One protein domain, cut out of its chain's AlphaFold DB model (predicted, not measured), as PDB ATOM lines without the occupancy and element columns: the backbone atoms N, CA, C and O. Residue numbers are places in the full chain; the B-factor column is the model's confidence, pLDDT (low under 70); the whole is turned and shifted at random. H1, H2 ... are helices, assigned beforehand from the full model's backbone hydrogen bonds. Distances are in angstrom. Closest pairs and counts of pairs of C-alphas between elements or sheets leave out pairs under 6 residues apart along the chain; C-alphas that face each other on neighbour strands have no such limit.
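AT A GLANCE: This is residues 42 to 100 of the 146 residues of an uncharacterized protein of Pseudomassariella vexata (UniProt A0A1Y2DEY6). The longest helix, H3, meets H1 near their first residues as a wide V; H4 folds back on H3, H2 folds back on H1, and H2 and H4 nearly close the ring. The 59 printed residues hold H1, H2, H3, H4 in chain order, all helix, packing mostly crossed, at no shallow tilt. The whole is compact, radius of gyration of the C-alphas 11.1 A, and elongated, 33 by 18 by 17 A.

IN THESE COORDINATES: Find C-alpha 71 at (132.620, 135.291, 116.728); H3 runs 19.5 A to residue 84. H1, residues 42 to 54, begins at (142.297, 141.696, 116.900) and spans 18.3 A. H2 is residues 58 to 67, 14.0 A; H4 is residues 90 to 98, 12.0 A.

HOW THE PARTS SIT: Look at C-alphas 44 and 74, 5.5 A apart, the closest of H1 and H3: they touch, through H1's residues 43 to 47 alone, at a steep tilt of 50 degrees, opposite ways. H3 and H4 touch as a helical hairpin, at 36 degrees, only just steep; C-alphas 79 and 92 are closest, 7.0 A. H1 and H2 touch, C-alphas 51 and 61 closest at 5.6 A. H2 and H4 are close but not clearly touching, C-alphas 62 and 98 closest at 7.4 A; H1 and H4 are apart. In H1, H2, H3 and H4 every O i to N i+4 pair is within hydrogen-bond range.

THE WHOLE: C-alphas 56 and 84 are farthest apart, 33.2 A. The printed part has no cut, and its three links are tight. pLDDT is under 70 at residues 58, 82 to 96 and 99.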
ATOM      1  N   HIS A  42     141.426 142.382 115.938       75.38
ATOM      2  CA  HIS A  42     142.297 141.696 116.900       75.38
ATOM      3  C   HIS A  42     141.640 140.461 117.537       75.38
ATOM      4  O   HIS A  42     142.244 139.391 117.594       75.38
ATOM      5  N   ASN A  43     140.387 140.580 117.984       75.88
ATOM      6  CA  ASN A  43     139.673 139.466 118.610       75.88
ATOM      7  C   ASN A  43     139.310 138.365 117.601       75.88
ATOM      8  O   ASN A  43     139.385 137.188 117.950       75.88
ATOM      9  N   ALA A  44     139.001 138.718 116.347       70.25
ATOM     10  CA  ALA A  44     138.792 137.750 115.271       70.25
ATOM     11  C   ALA A  44     140.084 136.976 114.938       70.25
ATOM     12  O   ALA A  44     140.042 135.754 114.821       70.25
ATOM     13  N   ILE A  45     141.236 137.659 114.886       74.62
ATOM     14  CA  ILE A  45     142.563 137.046 114.684       74.62
ATOM     15  C   ILE A  45     142.917 136.113 115.855       74.62
ATOM     16  O   ILE A  45     143.350 134.980 115.648       74.62
ATOM     17  N   VAL A  46     142.697 136.541 117.105       80.25
ATOM     18  CA  VAL A  46     142.958 135.709 118.296       80.25
ATOM     19  C   VAL A  46     142.043 134.482 118.335       80.25
ATOM     20  O   VAL A  46     142.521 133.380 118.613       80.25
ATOM     21  N   LEU A  47     140.751 134.637 118.024       78.81
ATOM     22  CA  LEU A  47     139.808 133.522 117.931       78.81
ATOM     23  C   LEU A  47     140.214 132.554 116.813       78.81
ATOM     24  O   LEU A  47     140.326 131.353 117.056       78.81
ATOM     25  N   SER A  48     140.507 133.078 115.620       74.50
ATOM     26  CA  SER A  48     140.998 132.312 114.476       74.50
ATOM     27  C   SER A  48     142.262 131.528 114.833       74.50
ATOM     28  O   SER A  48     142.295 130.314 114.656       74.50
ATOM     29  N   SER A  49     143.265 132.160 115.443       77.00
ATOM     30  CA  SER A  49     144.519 131.517 115.859       77.00
ATOM     31  C   SER A  49     144.327 130.467 116.971       77.00
ATOM     32  O   SER A  49     144.919 129.381 116.931       77.00
ATOM     33  N   SER A  50     143.432 130.727 117.931       78.88
ATOM     34  CA  SER A  50     143.074 129.786 119.003       78.88
ATOM     35  C   SER A  50     142.351 128.552 118.457       78.88
ATOM     36  O   SER A  50     142.786 127.417 118.682       78.88
ATOM     37  N   CYS A  51     141.301 128.757 117.657       77.56
ATOM     38  CA  CYS A  51     140.639 127.688 116.921       77.56
ATOM     39  C   CYS A  51     141.613 126.990 115.976       77.56
ATOM     40  O   CYS A  51     141.529 125.778 115.791       77.56
ATOM     41  N   SER A  52     142.578 127.716 115.411       77.00
ATOM     42  CA  SER A  52     143.557 127.161 114.492       77.00
ATOM     43  C   SER A  52     144.454 126.134 115.173       77.00
ATOM     44  O   SER A  52     144.536 124.993 114.719       77.00
ATOM     45  N   THR A  53     145.008 126.516 116.321       77.00
ATOM     46  CA  THR A  53     145.902 125.699 117.148       77.00
ATOM     47  C   THR A  53     145.196 124.485 117.761       77.00
ATOM     48  O   THR A  53     145.801 123.423 117.895       77.00
ATOM     49  N   ASN A  54     143.911 124.607 118.109       74.38
ATOM     50  CA  ASN A  54     143.144 123.526 118.737       74.38
ATOM     51  C   ASN A  54     142.491 122.543 117.742       74.38
ATOM     52  O   ASN A  54     141.921 121.541 118.175       74.38
ATOM     53  N   THR A  55     142.540 122.791 116.424       71.62
ATOM     54  CA  THR A  55     141.784 121.992 115.437       71.62
ATOM     55  C   THR A  55     142.627 121.541 114.240       71.62
ATOM     56  O   THR A  55     143.037 122.322 113.382       71.62
ATOM     57  N   ASN A  56     142.812 120.225 114.117       73.62
ATOM     58  CA  ASN A  56     143.600 119.603 113.041       73.62
ATOM     59  C   ASN A  56     142.820 119.390 111.724       73.62
ATOM     60  O   ASN A  56     143.331 118.755 110.807       73.62
ATOM     61  N   SER A  57     141.586 119.898 111.628       70.31
ATOM     62  CA  SER A  57     140.678 119.688 110.490       70.31
ATOM     63  C   SER A  57     139.826 120.931 110.243       70.31
ATOM     64  O   SER A  57     139.339 121.532 111.202       70.31
ATOM     65  N   THR A  58     139.565 121.284 108.981       67.81
ATOM     66  CA  THR A  58     138.817 122.510 108.635       67.81
ATOM     67  C   THR A  58     137.373 122.494 109.143       67.81
ATOM     68  O   THR A  58     136.869 123.522 109.577       67.81
ATOM     69  N   SER A  59     136.728 121.323 109.215       71.38
ATOM     70  CA  SER A  59     135.404 121.202 109.849       71.38
ATOM     71  C   SER A  59     135.432 121.565 111.338       71.38
ATOM     72  O   SER A  59     134.545 122.278 111.782       71.38
ATOM     73  N   GLY A  60     136.448 121.128 112.093       71.50
ATOM     74  CA  GLY A  60     136.580 121.478 113.513       71.50
ATOM     75  C   GLY A  60     136.970 122.942 113.723       71.50
ATOM     76  O   GLY A  60     136.527 123.559 114.681       71.50
ATOM     77  N   TYR A  61     137.760 123.512 112.809       75.12
ATOM     78  CA  TYR A  61     138.084 124.941 112.791       75.12
ATOM     79  C   TYR A  61     136.834 125.804 112.613       75.12
ATOM     80  O   TYR A  61     136.595 126.706 113.412       75.12
ATOM     81  N   ASN A  62     136.013 125.467 111.615       75.00
ATOM     82  CA  ASN A  62     134.743 126.136 111.372       75.00
ATOM     83  C   ASN A  62     133.809 125.959 112.569       75.00
ATOM     84  O   ASN A  62     133.319 126.949 113.082       75.00
ATOM     85  N   ASP A  63     133.635 124.740 113.081       78.38
ATOM     86  CA  ASP A  63     132.803 124.484 114.263       78.38
ATOM     87  C   ASP A  63     133.266 125.300 115.489       78.38
ATOM     88  O   ASP A  63     132.443 125.885 116.187       78.38
ATOM     89  N   CYS A  64     134.578 125.443 115.698       77.06
ATOM     90  CA  CYS A  64     135.148 126.271 116.764       77.06
ATOM     91  C   CYS A  64     134.843 127.770 116.597       77.06
ATOM     92  O   CYS A  64     134.448 128.413 117.566       77.06
ATOM     93  N   ILE A  65     134.980 128.327 115.387       79.75
ATOM     94  CA  ILE A  65     134.643 129.738 115.133       79.75
ATOM     95  C   ILE A  65     133.127 129.953 115.188       79.75
ATOM     96  O   ILE A  65     132.663 130.891 115.822       79.75
ATOM     97  N   CYS A  66     132.335 129.092 114.553       79.00
ATOM     98  CA  CYS A  66     130.897 129.297 114.410       79.00
ATOM     99  C   CYS A  66     130.109 129.059 115.714       79.00
ATOM    100  O   CYS A  66     129.033 129.632 115.865       79.00
ATOM    101  N   ASN A  67     130.621 128.247 116.653       80.00
ATOM    102  CA  ASN A  67     130.022 128.079 117.988       80.00
ATOM    103  C   ASN A  67     130.540 129.082 119.034       80.00
ATOM    104  O   ASN A  67     129.991 129.123 120.138       80.00
ATOM    105  N   ASP A  68     131.576 129.877 118.748       79.75
ATOM    106  CA  ASP A  68     132.010 130.897 119.700       79.75
ATOM    107  C   ASP A  68     130.978 132.036 119.778       79.75
ATOM    108  O   ASP A  68     130.584 132.644 118.780       79.75
ATOM    109  N   THR A  69     130.530 132.322 121.002       75.06
ATOM    110  CA  THR A  69     129.430 133.259 121.286       75.06
ATOM    111  C   THR A  69     129.681 134.691 120.803       75.06
ATOM    112  O   THR A  69     128.727 135.457 120.666       75.06
ATOM    113  N   LEU A  70     130.944 135.079 120.604       73.62
ATOM    114  CA  LEU A  70     131.349 136.426 120.206       73.62
ATOM    115  C   LEU A  70     131.821 136.492 118.750       73.62
ATOM    116  O   LEU A  70     131.790 137.582 118.180       73.62
ATOM    117  N   ALA A  71     132.163 135.363 118.119       72.31
ATOM    118  CA  ALA A  71     132.620 135.291 116.728       72.31
ATOM    119  C   ALA A  71     131.780 136.127 115.761       72.31
ATOM    120  O   ALA A  71     132.329 136.901 114.983       72.31
ATOM    121  N   HIS A  72     130.451 136.029 115.843       71.56
ATOM    122  CA  HIS A  72     129.543 136.817 115.011       71.56
ATOM    123  C   HIS A  72     129.819 138.328 115.124       71.56
ATOM    124  O   HIS A  72     129.917 139.007 114.107       71.56
ATOM    125  N   VAL A  73     129.987 138.848 116.343       72.69
ATOM    126  CA  VAL A  73     130.200 140.278 116.620       72.69
ATOM    127  C   VAL A  73     131.612 140.726 116.237       72.69
ATOM    128  O   VAL A  73     131.781 141.807 115.672       72.69
ATOM    129  N   GLU A  74     132.623 139.906 116.520       75.81
ATOM    130  CA  GLU A  74     134.030 140.222 116.235       75.81
ATOM    131  C   GLU A  74     134.332 140.161 114.728       75.81
ATOM    132  O   GLU A  74     134.972 141.059 114.181       75.81
ATOM    133  N   LEU A  75     133.792 139.161 114.019       72.44
ATOM    134  CA  LEU A  75     133.907 139.058 112.561       72.44
ATOM    135  C   LEU A  75     133.121 140.176 111.857       72.44
ATOM    136  O   LEU A  75     133.627 140.739 110.889       72.44
ATOM    137  N   LEU A  76     131.935 140.573 112.356       70.19
ATOM    138  CA  LEU A  76     131.211 141.733 111.806       70.19
ATOM    139  C   LEU A  76     131.991 143.042 111.980       70.19
ATOM    140  O   LEU A  76     132.028 143.844 111.051       70.19
ATOM    141  N   GLN A  77     132.605 143.273 113.146       72.31
ATOM    142  CA  GLN A  77     133.417 144.474 113.383       72.31
ATOM    143  C   GLN A  77     134.652 144.511 112.482       72.31
ATOM    144  O   GLN A  77     134.935 145.547 111.876       72.31
ATOM    145  N   CYS A  78     135.344 143.379 112.344       71.56
ATOM    146  CA  CYS A  78     136.475 143.247 111.433       71.56
ATOM    147  C   CYS A  78     136.065 143.526 109.976       71.56
ATOM    148  O   CYS A  78     136.633 144.409 109.329       71.56
ATOM    149  N   ASN A  79     135.000 142.872 109.496       70.38
ATOM    150  CA  ASN A  79     134.500 143.035 108.130       70.38
ATOM    151  C   ASN A  79     134.008 144.464 107.861       70.38
ATOM    152  O   ASN A  79     134.294 145.041 106.815       70.38
ATOM    153  N   SER A  80     133.330 145.087 108.830       70.19
ATOM    154  CA  SER A  80     132.914 146.489 108.722       70.19
ATOM    155  C   SER A  80     134.106 147.438 108.593       70.19
ATOM    156  O   SER A  80     133.979 148.454 107.911       70.19
ATOM    157  N   CYS A  81     135.246 147.139 109.225       70.62
ATOM    158  CA  CYS A  81     136.453 147.941 109.056       70.62
ATOM    159  C   CYS A  81     137.068 147.732 107.667       70.62
ATOM    160  O   CYS A  81     137.298 148.712 106.962       70.62
ATOM    161  N   ILE A  82     137.267 146.479 107.250       69.06
ATOM    162  CA  ILE A  82     137.871 146.122 105.954       69.06
ATOM    163  C   ILE A  82     137.042 146.693 104.793       69.06
ATOM    164  O   ILE A  82     137.575 147.407 103.944       69.06
ATOM    165  N   SER A  83     135.718 146.525 104.840       67.75
ATOM    166  CA  SER A  83     134.785 147.131 103.885       67.75
ATOM    167  C   SER A  83     134.845 148.668 103.899       67.75
ATOM    168  O   SER A  83     134.818 149.293 102.840       67.75
ATOM    169  N   SER A  84     135.012 149.308 105.067       65.19
ATOM    170  CA  SER A  84     135.191 150.770 105.151       65.19
ATOM    171  C   SER A  84     136.548 151.266 104.628       65.19
ATOM    172  O   SER A  84     136.648 152.409 104.185       65.19
ATOM    173  N   ALA A  85     137.571 150.406 104.634       61.50
ATOM    174  CA  ALA A  85     138.859 150.648 103.986       61.50
ATOM    175  C   ALA A  85     138.797 150.449 102.458       61.50
ATOM    176  O   ALA A  85     139.759 150.777 101.770       61.50
ATOM    177  N   ASN A  86     137.656 149.977 101.931       59.62
ATOM    178  CA  ASN A  86     137.428 149.619 100.528       59.62
ATOM    179  C   ASN A  86     138.307 148.450 100.033       59.62
ATOM    180  O   ASN A  86     138.494 148.274  98.829       59.62
ATOM    181  N   GLU A  87     138.807 147.649 100.976       57.88
ATOM    182  CA  GLU A  87     139.478 146.370 100.748       57.88
ATOM    183  C   GLU A  87     138.444 145.231 100.860       57.88
ATOM    184  O   GLU A  87     137.325 145.422 101.344       57.88
ATOM    185  N   THR A  88     138.780 144.025 100.400       56.66
ATOM    186  CA  THR A  88     137.898 142.850 100.524       56.66
ATOM    187  C   THR A  88     138.718 141.632 100.915       56.66
ATOM    188  O   THR A  88     139.479 141.102 100.110       56.66
ATOM    189  N   ASP A  89     138.539 141.192 102.158       60.06
ATOM    190  CA  ASP A  89     139.102 139.950 102.673       60.06
ATOM    191  C   ASP A  89     138.151 138.795 102.314       60.06
ATOM    192  O   ASP A  89     137.077 138.616 102.898       60.06
ATOM    193  N   ILE A  90     138.540 138.045 101.281       56.06
ATOM    194  CA  ILE A  90     137.769 136.922 100.729       56.06
ATOM    195  C   ILE A  90     137.700 135.761 101.734       56.06
ATOM    196  O   ILE A  90     136.713 135.020 101.748       56.06
ATOM    197  N   ASP A  91     138.708 135.613 102.594       64.12
ATOM    198  CA  ASP A  91     138.771 134.582 103.626       64.12
ATOM    199  C   ASP A  91     137.799 134.902 104.774       64.12
ATOM    200  O   ASP A  91     137.038 134.030 105.204       64.12
ATOM    201  N   LEU A  92     137.723 136.169 105.192       63.34
ATOM    202  CA  LEU A  92     136.740 136.646 106.167       63.34
ATOM    203  C   LEU A  92     135.295 136.518 105.655       63.34
ATOM    204  O   LEU A  92     134.448 135.968 106.362       63.34
ATOM    205  N   GLU A  93     135.005 136.962 104.426       65.81
ATOM    206  CA  GLU A  93     133.666 136.833 103.822       65.81
ATOM    207  C   GLU A  93     133.252 135.353 103.718       65.81
ATOM    208  O   GLU A  93     132.155 134.973 104.146       65.81
ATOM    209  N   THR A  94     134.165 134.488 103.260       66.94
ATOM    210  CA  THR A  94     133.947 133.034 103.182       66.94
ATOM    211  C   THR A  94     133.688 132.421 104.560       66.94
ATOM    212  O   THR A  94     132.781 131.592 104.703       66.94
ATOM    213  N   GLN A  95     134.419 132.835 105.600       67.06
ATOM    214  CA  GLN A  95     134.218 132.345 106.964       67.06
ATOM    215  C   GLN A  95     132.856 132.777 107.532       67.06
ATOM    216  O   GLN A  95     132.156 131.966 108.145       67.06
ATOM    217  N   MET A  96     132.436 134.022 107.290       67.31
ATOM    218  CA  MET A  96     131.145 134.546 107.750       67.31
ATOM    219  C   MET A  96     129.956 133.886 107.038       67.31
ATOM    220  O   MET A  96     128.950 133.594 107.691       67.31
ATOM    221  N   VAL A  97     130.073 133.591 105.738       70.94
ATOM    222  CA  VAL A  97     129.091 132.775 104.999       70.94
ATOM    223  C   VAL A  97     129.071 131.336 105.526       70.94
ATOM    224  O   VAL A  97     127.995 130.780 105.742       70.94
ATOM    225  N   THR A  98     130.237 130.747 105.805       73.00
ATOM    226  CA  THR A  98     130.354 129.378 106.341       73.00
ATOM    227  C   THR A  98     129.693 129.227 107.714       73.00
ATOM    228  O   THR A  98     129.060 128.206 107.975       73.00
ATOM    229  N   CYS A  99     129.783 130.248 108.570       69.50
ATOM    230  CA  CYS A  99     129.086 130.281 109.858       69.50
ATOM    231  C   CYS A  99     127.624 130.757 109.782       69.50
ATOM    232  O   CYS A  99     126.938 130.773 110.801       69.50
ATOM    233  N   GLY A 100     127.131 131.162 108.605       71.25
ATOM    234  CA  GLY A 100     125.778 131.703 108.440       71.25
ATOM    235  C   GLY A 100     125.554 133.072 109.098       71.25
ATOM    236  O   GLY A 100     124.407 133.456 109.323       71.25
TER     237      GLY A 100